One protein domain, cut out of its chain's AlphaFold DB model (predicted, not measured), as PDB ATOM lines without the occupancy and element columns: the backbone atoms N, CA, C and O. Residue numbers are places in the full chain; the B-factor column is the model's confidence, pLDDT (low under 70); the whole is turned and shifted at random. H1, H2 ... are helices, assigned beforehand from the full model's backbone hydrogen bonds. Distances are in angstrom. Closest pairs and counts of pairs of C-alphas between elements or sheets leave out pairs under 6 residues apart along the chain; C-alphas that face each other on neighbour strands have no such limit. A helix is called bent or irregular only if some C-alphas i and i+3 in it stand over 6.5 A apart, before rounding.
ATOM      1  N   GLU A  10      46.407 -41.799  12.447       81.88
ATOM      2  CA  GLU A  10      45.992 -41.804  11.043       81.88
ATOM      3  C   GLU A  10      44.830 -42.774  10.740       81.88
ATOM      4  O   GLU A  10      44.128 -42.637   9.734       81.88
ATOM      5  N   GLU A  11      44.588 -43.752  11.615       85.50
ATOM      6  CA  GLU A  11      43.516 -44.745  11.485       85.50
ATOM      7  C   GLU A  11      42.263 -44.360  12.288       85.50
ATOM      8  O   GLU A  11      41.172 -44.851  11.982       85.50
ATOM      9  N   ALA A  12      42.379 -43.446  13.258       88.88
ATOM     10  CA  ALA A  12      41.316 -43.095  14.199       88.88
ATOM     11  C   ALA A  12      40.022 -42.633  13.514       88.88
ATOM     12  O   ALA A  12      38.944 -43.142  13.824       88.88
ATOM     13  N   LEU A  13      40.125 -41.753  12.512       90.12
ATOM     14  CA  LEU A  13      38.966 -41.300  11.737       90.12
ATOM     15  C   LEU A  13      38.279 -42.464  11.004       90.12
ATOM     16  O   LEU A  13      37.055 -42.536  10.919       90.12
ATOM     17  N   ASN A  14      39.058 -43.409  10.479       90.69
ATOM     18  CA  ASN A  14      38.511 -44.558   9.763       90.69
ATOM     19  C   ASN A  14      37.806 -45.533  10.708       90.69
ATOM     20  O   ASN A  14      36.753 -46.059  10.344       90.69
ATOM     21  N   VAL A  15      38.350 -45.737  11.910       93.31
ATOM     22  CA  VAL A  15      37.706 -46.528  12.965       93.31
ATOM     23  C   VAL A  15      36.404 -45.863  13.404       93.31
ATOM     24  O   VAL A  15      35.366 -46.522  13.425       93.31
ATOM     25  N   GLN A  16      36.420 -44.550  13.646       93.81
ATOM     26  CA  GLN A  16      35.227 -43.787  14.009       93.81
ATOM     27  C   GLN A  16      34.123 -43.926  12.950       93.81
ATOM     28  O   GLN A  16      32.981 -44.245  13.282       93.81
ATOM     29  N   ILE A  17      34.455 -43.735  11.668       93.19
ATOM     30  CA  ILE A  17      33.499 -43.876  10.561       93.19
ATOM     31  C   ILE A  17      32.949 -45.305  10.485       93.19
ATOM     32  O   ILE A  17      31.753 -45.482  10.252       93.19
ATOM     33  N   TYR A  18      33.798 -46.319  10.667       94.19
ATOM     34  CA  TYR A  18      33.370 -47.717  10.640       94.19
ATOM     35  C   TYR A  18      32.368 -48.014  11.759       94.19
ATOM     36  O   TYR A  18      31.270 -48.494  11.478       94.19
ATOM     37  N   CYS A  19      32.719 -47.684  13.006       94.25
ATOM     38  CA  CYS A  19      31.860 -47.915  14.166       94.25
ATOM     39  C   CYS A  19      30.542 -47.145  14.043       94.25
ATOM     40  O   CYS A  19      29.480 -47.734  14.211       94.25
ATOM     41  N   ARG A  20      30.589 -45.869  13.635       95.25
ATOM     42  CA  ARG A  20      29.384 -45.058  13.408       95.25
ATOM     43  C   ARG A  20      28.451 -45.688  12.375       95.25
ATOM     44  O   ARG A  20      27.252 -45.777  12.611       95.25
ATOM     45  N   ARG A  21      28.987 -46.143  11.236       94.44
ATOM     46  CA  ARG A  21      28.187 -46.814  10.198       94.44
ATOM     47  C   ARG A  21      27.573 -48.110  10.704       94.44
ATOM     48  O   ARG A  21      26.427 -48.389  10.381       94.44
ATOM     49  N   LYS A  22      28.321 -48.893  11.481       93.88
ATOM     50  CA  LYS A  22      27.813 -50.136  12.058       93.88
ATOM     51  C   LYS A  22      26.679 -49.890  13.051       93.88
ATOM     52  O   LYS A  22      25.645 -50.517  12.890       93.88
ATOM     53  N   LEU A  23      26.811 -48.926  13.965       93.44
ATOM     54  CA  LEU A  23      25.722 -48.555  14.888       93.44
ATOM     55  C   LEU A  23      24.441 -48.146  14.153       93.44
ATOM     56  O   LEU A  23      23.350 -48.473  14.595       93.44
ATOM     57  N   MET A  24      24.574 -47.444  13.025       89.69
ATOM     58  CA  MET A  24      23.424 -46.943  12.270       89.69
ATOM     59  C   MET A  24      22.746 -47.998  11.390       89.69
ATOM     60  O   MET A  24      21.549 -47.895  11.143       89.69
ATOM     61  N   LEU A  25      23.502 -48.957  10.851       90.00
ATOM     62  CA  LEU A  25      23.017 -49.860   9.797       90.00
ATOM     63  C   LEU A  25      22.816 -51.305  10.263       90.00
ATOM     64  O   LEU A  25      22.181 -52.083   9.559       90.00
ATOM     65  N   ASP A  26      23.388 -51.686  11.402       90.12
ATOM     66  CA  ASP A  26      23.411 -53.064  11.880       90.12
ATOM     67  C   ASP A  26      22.656 -53.153  13.212       90.12
ATOM     68  O   ASP A  26      23.179 -52.813  14.274       90.12
ATOM     69  N   ALA A  27      21.394 -53.593  13.144       86.06
ATOM     70  CA  ALA A  27      20.468 -53.605  14.281       86.06
ATOM     71  C   ALA A  27      20.937 -54.476  15.462       86.06
ATOM     72  O   ALA A  27      20.465 -54.288  16.582       86.06
ATOM     73  N   TYR A  28      21.872 -55.400  15.220       87.12
ATOM     74  CA  TYR A  28      22.413 -56.331  16.214       87.12
ATOM     75  C   TYR A  28      23.866 -56.012  16.589       87.12
ATOM     76  O   TYR A  28      24.547 -56.818  17.228       87.12
ATOM     77  N   TRP A  29      24.372 -54.844  16.186       90.19
ATOM     78  CA  TRP A  29      25.727 -54.402  16.487       90.19
ATOM     79  C   TRP A  29      25.727 -53.304  17.562       90.19
ATOM     80  O   TRP A  29      24.930 -52.373  17.479       90.19
ATOM     81  N   PRO A  30      26.630 -53.354  18.561       90.12
ATOM     82  CA  PRO A  30      27.668 -54.367  18.771       90.12
ATOM     83  C   PRO A  30      27.169 -55.632  19.494       90.12
ATOM     84  O   PRO A  30      27.938 -56.576  19.659       90.12
ATOM     85  N   SER A  31      25.906 -55.672  19.919       90.06
ATOM     86  CA  SER A  31      25.295 -56.799  20.631       90.06
ATOM     87  C   SER A  31      23.858 -57.026  20.163       90.06
ATOM     88  O   SER A  31      23.159 -56.065  19.850       90.06
ATOM     89  N   GLY A  32      23.407 -58.284  20.190       87.44
ATOM     90  CA  GLY A  32      21.993 -58.631  20.002       87.44
ATOM     91  C   GLY A  32      21.104 -58.256  21.195       87.44
ATOM     92  O   GLY A  32      19.886 -58.238  21.068       87.44
ATOM     93  N   ASP A  33      21.707 -57.931  22.341       92.12
ATOM     94  CA  ASP A  33      21.011 -57.360  23.496       92.12
ATOM     95  C   ASP A  33      20.726 -55.866  23.268       92.12
ATOM     96  O   ASP A  33      21.653 -55.061  23.117       92.12
ATOM     97  N   THR A  34      19.440 -55.502  23.271       91.12
ATOM     98  CA  THR A  34      18.962 -54.134  23.038       91.12
ATOM     99  C   THR A  34      19.504 -53.129  24.051       91.12
ATOM    100  O   THR A  34      19.931 -52.049  23.648       91.12
ATOM    101  N   ASN A  35      19.532 -53.461  25.342       92.12
ATOM    102  CA  ASN A  35      19.998 -52.537  26.380       92.12
ATOM    103  C   ASN A  35      21.499 -52.300  26.237       92.12
ATOM    104  O   ASN A  35      21.949 -51.157  26.169       92.12
ATOM    105  N   ARG A  36      22.264 -53.385  26.070       92.38
ATOM    106  CA  ARG A  36      23.711 -53.311  25.843       92.38
ATOM    107  C   ARG A  36      24.042 -52.495  24.591       92.38
ATOM    108  O   ARG A  36      25.023 -51.753  24.578       92.38
ATOM    109  N   ARG A  37      23.236 -52.626  23.533       92.38
ATOM    110  CA  ARG A  37      23.391 -51.860  22.290       92.38
ATOM    111  C   ARG A  37      23.133 -50.370  22.505       92.38
ATOM    112  O   ARG A  37      23.972 -49.569  22.106       92.38
ATOM    113  N   LEU A  38      22.024 -50.011  23.151       91.88
ATOM    114  CA  LEU A  38      21.675 -48.613  23.426       91.88
ATOM    115  C   LEU A  38      22.717 -47.930  24.319       91.88
ATOM    116  O   LEU A  38      23.079 -46.780  24.077       91.88
ATOM    117  N   GLU A  39      23.245 -48.638  25.319       95.12
ATOM    118  CA  GLU A  39      24.336 -48.132  26.158       95.12
ATOM    119  C   GLU A  39      25.614 -47.890  25.351       95.12
ATOM    120  O   GLU A  39      26.204 -46.810  25.443       95.12
ATOM    121  N   ALA A  40      26.017 -48.861  24.526       94.69
ATOM    122  CA  ALA A  40      27.188 -48.733  23.664       94.69
ATOM    123  C   ALA A  40      27.053 -47.550  22.697       94.69
ATOM    124  O   ALA A  40      28.002 -46.785  22.513       94.69
ATOM    125  N   GLU A  41      25.873 -47.397  22.097       94.44
ATOM    126  CA  GLU A  41      25.539 -46.331  21.159       94.44
ATOM    127  C   GLU A  41      25.597 -44.955  21.829       94.44
ATOM    128  O   GLU A  41      26.305 -44.059  21.359       94.44
ATOM    129  N   LYS A  42      24.921 -44.805  22.974       94.94
ATOM    130  CA  LYS A  42      24.936 -43.572  23.765       94.94
ATOM    131  C   LYS A  42      26.357 -43.194  24.172       94.94
ATOM    132  O   LYS A  42      26.749 -42.037  24.019       94.94
ATOM    133  N   GLU A  43      27.139 -44.160  24.654       96.00
ATOM    134  CA  GLU A  43      28.535 -43.928  25.020       96.00
ATOM    135  C   GLU A  43      29.342 -43.469  23.801       96.00
ATOM    136  O   GLU A  43      30.017 -42.446  23.883       96.00
ATOM    137  N   PHE A  44      29.210 -44.150  22.657       96.00
ATOM    138  CA  PHE A  44      29.944 -43.826  21.433       96.00
ATOM    139  C   PHE A  44      29.680 -42.399  20.950       96.00
ATOM    140  O   PHE A  44      30.620 -41.662  20.651       96.00
ATOM    141  N   PHE A  45      28.410 -41.993  20.886       93.81
ATOM    142  CA  PHE A  45      28.036 -40.658  20.419       93.81
ATOM    143  C   PHE A  45      28.357 -39.549  21.426       93.81
ATOM    144  O   PHE A  45      28.445 -38.389  21.033       93.81
ATOM    145  N   SER A  46      28.601 -39.891  22.694       93.69
ATOM    146  CA  SER A  46      29.093 -38.946  23.704       93.69
ATOM    147  C   SER A  46      30.613 -38.726  23.661       93.69
ATOM    148  O   SER A  46      31.131 -37.819  24.319       93.69
ATOM    149  N   LEU A  47      31.361 -39.547  22.910       92.50
ATOM    150  CA  LEU A  47      32.816 -39.446  22.859       92.50
ATOM    151  C   LEU A  47      33.270 -38.185  22.120       92.50
ATOM    152  O   LEU A  47      32.873 -37.906  20.990       92.50
ATOM    153  N   ASN A  48      34.218 -37.476  22.733       91.06
ATOM    154  CA  ASN A  48      35.022 -36.482  22.036       91.06
ATOM    155  C   ASN A  48      36.253 -37.165  21.424       91.06
ATOM    156  O   ASN A  48      37.113 -37.662  22.155       91.06
ATOM    157  N   PHE A  49      36.328 -37.173  20.094       87.00
ATOM    158  CA  PHE A  49      37.381 -37.832  19.317       87.00
ATOM    159  C   PHE A  49      38.611 -36.943  19.060       87.00
ATOM    160  O   PHE A  49      39.501 -37.343  18.310       87.00
ATOM    161  N   SER A  50      38.687 -35.746  19.653       86.62
ATOM    162  CA  SER A  50      39.798 -34.825  19.412       86.62
ATOM    163  C   SER A  50      41.102 -35.257  20.101       86.62
ATOM    164  O   SER A  50      41.143 -35.626  21.280       86.62
ATOM    165  N   GLY A  51      42.199 -35.180  19.342       87.19
ATOM    166  CA  GLY A  51      43.556 -35.434  19.822       87.19
ATOM    167  C   GLY A  51      43.793 -36.846  20.373       87.19
ATOM    168  O   GLY A  51      42.994 -37.767  20.206       87.19
ATOM    169  N   GLN A  52      44.919 -37.013  21.071       86.50
ATOM    170  CA  GLN A  52      45.365 -38.311  21.590       86.50
ATOM    171  C   GLN A  52      44.382 -38.931  22.596       86.50
ATOM    172  O   GLN A  52      44.105 -40.128  22.541       86.50
ATOM    173  N   LYS A  53      43.787 -38.111  23.471       87.56
ATOM    174  CA  LYS A  53      42.782 -38.572  24.443       87.56
ATOM    175  C   LYS A  53      41.528 -39.118  23.756       87.56
ATOM    176  O   LYS A  53      40.940 -40.079  24.245       87.56
ATOM    177  N   GLY A  54      41.118 -38.535  22.628       88.19
ATOM    178  CA  GLY A  54      39.997 -39.047  21.842       88.19
ATOM    179  C   GLY A  54      40.280 -40.423  21.241       88.19
ATOM    180  O   GLY A  54      39.418 -41.301  21.271       88.19
ATOM    181  N   ILE A  55      41.511 -40.647  20.775       89.19
ATOM    182  CA  ILE A  55      41.956 -41.941  20.236       89.19
ATOM    183  C   ILE A  55      41.943 -43.020  21.324       89.19
ATOM    184  O   ILE A  55      41.468 -44.131  21.095       89.19
ATOM    185  N   GLU A  56      42.422 -42.693  22.523       90.69
ATOM    186  CA  GLU A  56      42.416 -43.616  23.663       90.69
ATOM    187  C   GLU A  56      40.996 -43.977  24.100       90.69
ATOM    188  O   GLU A  56      40.707 -45.152  24.329       90.69
ATOM    189  N   LYS A  57      40.087 -42.996  24.138       92.81
ATOM    190  CA  LYS A  57      38.665 -43.229  24.416       92.81
ATOM    191  C   LYS A  57      38.010 -44.123  23.365       92.81
ATOM    192  O   LYS A  57      37.283 -45.042  23.725       92.81
ATOM    193  N   LEU A  58      38.300 -43.899  22.083       93.56
ATOM    194  CA  LEU A  58      37.812 -44.752  20.999       93.56
ATOM    195  C   LEU A  58      38.339 -46.187  21.132       93.56
ATOM    196  O   LEU A  58      37.572 -47.137  21.002       93.56
ATOM    197  N   HIS A  59      39.623 -46.357  21.452       92.44
ATOM    198  CA  HIS A  59      40.201 -47.678  21.693       92.44
ATOM    199  C   HIS A  59      39.543 -48.376  22.893       92.44
ATOM    200  O   HIS A  59      39.177 -49.546  22.797       92.44
ATOM    201  N   ALA A  60      39.353 -47.661  24.004       93.81
ATOM    202  CA  ALA A  60      38.686 -48.192  25.190       93.81
ATOM    203  C   ALA A  60      37.237 -48.604  24.894       93.81
ATOM    204  O   ALA A  60      36.809 -49.682  25.303       93.81
ATOM    205  N   TRP A  61      36.510 -47.794  24.123       96.25
ATOM    206  CA  TRP A  61      35.159 -48.121  23.682       96.25
ATOM    207  C   TRP A  61      35.143 -49.400  22.832       96.25
ATOM    208  O   TRP A  61      34.344 -50.302  23.086       96.25
ATOM    209  N   CYS A  62      36.072 -49.534  21.877       94.38
ATOM    210  CA  CYS A  62      36.201 -50.750  21.073       94.38
ATOM    211  C   CYS A  62      36.496 -51.990  21.934       94.38
ATOM    212  O   CYS A  62      35.906 -53.039  21.700       94.38
ATOM    213  N   GLU A  63      37.380 -51.887  22.926       93.44
ATOM    214  CA  GLU A  63      37.709 -53.005  23.822       93.44
ATOM    215  C   GLU A  63      36.539 -53.406  24.729       93.44
ATOM    216  O   GLU A  63      36.326 -54.593  24.969       93.44
ATOM    217  N   LYS A  64      35.769 -52.425  25.207       95.19
ATOM    218  CA  LYS A  64      34.634 -52.637  26.112       95.19
ATOM    219  C   LYS A  64      33.438 -53.275  25.406       95.19
ATOM    220  O   LYS A  64      32.809 -54.190  25.944       95.19
ATOM    221  N   TRP A  65      33.094 -52.767  24.226       95.69
ATOM    222  CA  TRP A  65      31.821 -53.088  23.584       95.69
ATOM    223  C   TRP A  65      31.932 -54.136  22.482       95.69
ATOM    224  O   TRP A  65      30.951 -54.837  22.242       95.69
ATOM    225  N   LEU A  66      33.096 -54.284  21.841       94.06
ATOM    226  CA  LEU A  66      33.250 -55.189  20.702       94.06
ATOM    227  C   LEU A  66      33.771 -56.565  21.110       94.06
ATOM    228  O   LEU A  66      34.794 -56.718  21.789       94.06
ATOM    229  N   SER A  67      33.124 -57.594  20.570       93.00
ATOM    230  CA  SER A  67      33.633 -58.958  20.649       93.00
ATOM    231  C   SER A  67      34.989 -59.080  19.944       93.00
ATOM    232  O   SER A  67      35.383 -58.245  19.121       93.00
ATOM    233  N   GLN A  68      35.737 -60.138  20.256       90.94
ATOM    234  CA  GLN A  68      37.015 -60.395  19.588       90.94
ATOM    235  C   GLN A  68      36.844 -60.513  18.064       90.94
ATOM    236  O   GLN A  68      37.681 -60.016  17.311       90.94
ATOM    237  N   GLU A  69      35.750 -61.127  17.614       89.81
ATOM    238  CA  GLU A  69      35.461 -61.299  16.192       89.81
ATOM    239  C   GLU A  69      35.139 -59.963  15.511       89.81
ATOM    240  O   GLU A  69      35.722 -59.626  14.483       89.81
ATOM    241  N   GLN A  70      34.319 -59.120  16.140       93.00
ATOM    242  CA  GLN A  70      34.035 -57.774  15.631       93.00
ATOM    243  C   GLN A  70      35.304 -56.914  15.546       93.00
ATOM    244  O   GLN A  70      35.495 -56.182  14.574       93.00
ATOM    245  N   ARG A  71      36.223 -57.038  16.515       92.88
ATOM    246  CA  ARG A  71      37.530 -56.360  16.469       92.88
ATOM    247  C   ARG A  71      38.410 -56.859  15.325       92.88
ATOM    248  O   ARG A  71      39.110 -56.061  14.701       92.88
ATOM    249  N   ARG A  72      38.373 -58.155  15.002       89.94
ATOM    250  CA  ARG A  72      39.076 -58.703  13.827       89.94
ATOM    251  C   ARG A  72      38.511 -58.132  12.530       89.94
ATOM    252  O   ARG A  72      39.291 -57.681  11.690       89.94
ATOM    253  N   GLN A  73      37.187 -58.080  12.396       91.44
ATOM    254  CA  GLN A  73      36.513 -57.514  11.223       91.44
ATOM    255  C   GLN A  73      36.819 -56.025  11.046       91.44
ATOM    256  O   GLN A  73      37.156 -55.593   9.942       91.44
ATOM    257  N   LEU A  74      36.786 -55.251  12.138       92.56
ATOM    258  CA  LEU A  74      37.209 -53.851  12.151       92.56
ATOM    259  C   LEU A  74      38.648 -53.720  11.634       92.56
ATOM    260  O   LEU A  74      38.891 -53.018  10.655       92.56
ATOM    261  N   ASN A  75      39.598 -54.444  12.229       89.38
ATOM    262  CA  ASN A  75      41.007 -54.378  11.835       89.38
ATOM    263  C   ASN A  75      41.230 -54.770  10.366       89.38
ATOM    264  O   ASN A  75      42.023 -54.132   9.671       89.38
ATOM    265  N   ALA A  76      40.520 -55.785   9.867       88.06
ATOM    266  CA  ALA A  76      40.568 -56.176   8.462       88.06
ATOM    267  C   ALA A  76      40.049 -55.058   7.542       88.06
ATOM    268  O   ALA A  76      40.697 -54.728   6.545       88.06
ATOM    269  N   ALA A  77      38.936 -54.411   7.904       89.50
ATOM    270  CA  ALA A  77      38.370 -53.298   7.148       89.50
ATOM    271  C   ALA A  77      39.306 -52.076   7.105       89.50
ATOM    272  O   ALA A  77      39.476 -51.469   6.042       89.50
ATOM    273  N   ILE A  78      39.959 -51.741   8.224       89.75
ATOM    274  CA  ILE A  78      40.946 -50.650   8.284       89.75
ATOM    275  C   ILE A  78      42.159 -50.971   7.408       89.75
ATOM    276  O   ILE A  78      42.549 -50.143   6.582       89.75
ATOM    277  N   ARG A  79      42.701 -52.195   7.490       87.19
ATOM    278  CA  ARG A  79      43.809 -52.645   6.625       87.19
ATOM    279  C   ARG A  79      43.441 -52.585   5.144       87.19
ATOM    280  O   ARG A  79      44.226 -52.075   4.349       87.19
ATOM    281  N   ALA A  80      42.247 -53.045   4.772       85.94
ATOM    282  CA  ALA A  80      41.762 -52.988   3.395       85.94
ATOM    283  C   ALA A  80      41.584 -51.543   2.905       85.94
ATOM    284  O   ALA A  80      41.884 -51.231   1.754       85.94
ATOM    285  N   LYS A  81      41.115 -50.626   3.763       84.62
ATOM    286  CA  LYS A  81      41.024 -49.200   3.418       84.62
ATOM    287  C   LYS A  81      42.404 -48.567   3.249       84.62
ATOM    288  O   LYS A  81      42.610 -47.849   2.277       84.62
ATOM    289  N   ARG A  82      43.352 -48.881   4.136       82.75
ATOM    290  CA  ARG A  82      44.745 -48.433   4.021       82.75
ATOM    291  C   ARG A  82      45.377 -48.911   2.718       82.75
ATOM    292  O   ARG A  82      45.945 -48.097   2.003       82.75
ATOM    293  N   LYS A  83      45.209 -50.196   2.384       81.31
ATOM    294  CA  LYS A  83      45.669 -50.763   1.110       81.31
ATOM    295  C   LYS A  83      45.072 -50.004  -0.078       81.31
ATOM    296  O   LYS A  83      45.822 -49.478  -0.880       81.31
ATOM    297  N   ARG A  84      43.748 -49.817  -0.122       80.12
ATOM    298  CA  ARG A  84      43.091 -49.051  -1.199       80.12
ATOM    299  C   ARG A  84      43.590 -47.611  -1.324       80.12
ATOM    300  O   ARG A  84      43.653 -47.096  -2.430       80.12
ATOM    301  N   ASN A  85      43.911 -46.943  -0.217       76.25
ATOM    302  CA  ASN A  85      44.467 -45.590  -0.263       76.25
ATOM    303  C   ASN A  85      45.897 -45.574  -0.823       76.25
ATOM    304  O   ASN A  85      46.226 -44.667  -1.578       76.25
ATOM    305  N   LEU A  86      46.717 -46.577  -0.488       72.94
ATOM    306  CA  LEU A  86      48.044 -46.756  -1.082       72.94
ATOM    307  C   LEU A  86      47.935 -47.080  -2.578       72.94
ATOM    308  O   LEU A  86      48.594 -46.438  -3.389       72.94
ATOM    309  N   ASP A  87      47.038 -47.989  -2.955       69.62
ATOM    310  CA  ASP A  87      46.817 -48.380  -4.351       69.62
ATOM    311  C   ASP A  87      46.268 -47.205  -5.185       69.62
ATOM    312  O   ASP A  87      46.593 -47.061  -6.350       69.62
ATOM    313  N   LYS A  88      45.499 -46.271  -4.605       65.19
ATOM    314  CA  LYS A  88      45.089 -45.043  -5.319       65.19
ATOM    315  C   LYS A  88      46.263 -44.162  -5.757       65.19
ATOM    316  O   LYS A  88      46.106 -43.412  -6.713       65.19
ATOM    317  N   SER A  89      47.399 -44.228  -5.060       61.28
ATOM    318  CA  SER A  89      48.611 -43.474  -5.411       61.28
ATOM    319  C   SER A  89      49.485 -44.168  -6.463       61.28
ATOM    320  O   SER A  89      50.429 -43.562  -6.956       61.28
ATOM    321  N   ARG A  90      49.177 -45.424  -6.815       57.41
ATOM    322  CA  ARG A  90      49.907 -46.258  -7.778       57.41
ATOM    323  C   ARG A  90      48.896 -46.949  -8.691       57.41
ATOM    324  O   ARG A  90      48.369 -47.971  -8.278       57.41
TER     325      ARG A  90
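AT A GLANCE: This is residues 10 to 90 of the 135 residues of the protein "MatP domain-containing protein" of Desulfatitalea sp. BRH_c12 (UniProt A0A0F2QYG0). Two antiparallel helices, H2 and H3, make a helical hairpin; H1 lies slantwise over one side of it, and H4 runs from the H3 end of the hairpin past the first half of H1 and away. The last stretch of H4 with the end after it, residues 83 to 90, sticks out as an arm and adds to the length of the whole. The printed part has 81 residues with four named helices, in the order H1, H2, H3, H4, and no named strand; the class is all helix. The whole is compact, with a radius of gyration of the C-alphas of 13.3 A, and elongated, spanning 46 by 26 by 20 A.

IN THESE COORDINATES: H1 is residues 10 to 25, 24.4 A from first to last C-alpha, beginning at C-alpha 10 at (45.992, -41.804, 11.043). It is irregular: C-alphas 10 and 13 are 7.1 A apart, and its line is a rough one. H2 is residues 34 to 46, 18.3 A long. H3 is residues 51 to 65, 21.5 A long, with C-alpha 51 at (43.556, -35.434, 19.822). H4, the longest helix, is residues 68 to 88, 30.4 A long, and ends at C-alpha 88 at (45.089, -45.043, -5.319).

HOW THE PARTS SIT: H1, H2 and H3 form an up and down bundle, each helix running against the one before it. H1 and H2 are close but not clearly touching; their closest C-alphas, of Leu 23 and Glu 41, are 6.7 A apart, and they run opposite ways at a steep tilt of 40 degrees. H1, with residues 12 to 16 alone, and H3, with residues 55 to 58 alone, only just touch, with 3 pairs of C-alphas within 8 A; the closest, of Ala 12 and Ile 55, are 6.2 A apart. They run the same way at a steep tilt of 43 degrees. The hairpin H2 and H3 has a shallow tilt of 3 degrees, opposite ways; H2 touches H3 with residues 40 to 44 alone, and the closest C-alphas, of Ala 40 and Trp 65, are 6.4 A apart. H4 touches H1 with residues 74 to 78 alone, at a steep tilt of 58 degrees, opposite ways; the closest C-alphas, of Asn 14 and Ile 78, are 6.7 A apart. H3 and H4 are close but not clearly touching, with the C-alphas of Cys 62 and Arg 71 closest at 7.4 A. H2 and H4 are apart. The helix packing is mostly crossed, but only just: 1 of 3 touching pairs is at a shallow tilt. Every O i to N i+4 pair is within hydrogen-bond range in H2, H3 and H4, and 11 of 12 are in H1.

THE WHOLE: The two C-alphas farthest apart, of Asn 35 and Arg 90, are 45.8 A apart. Residues 83 to 90, of which 83 to 88 belong to H4, stand free; the body without them spans 32 by 25 by 19 A. The printed part has no cut. The links H2 to H3 and H3 to H4 are tight, the link H1 to H2 is short, and no link is long. The mean pLDDT of the printed part is 89.1; residues 87 to 90 are under 70.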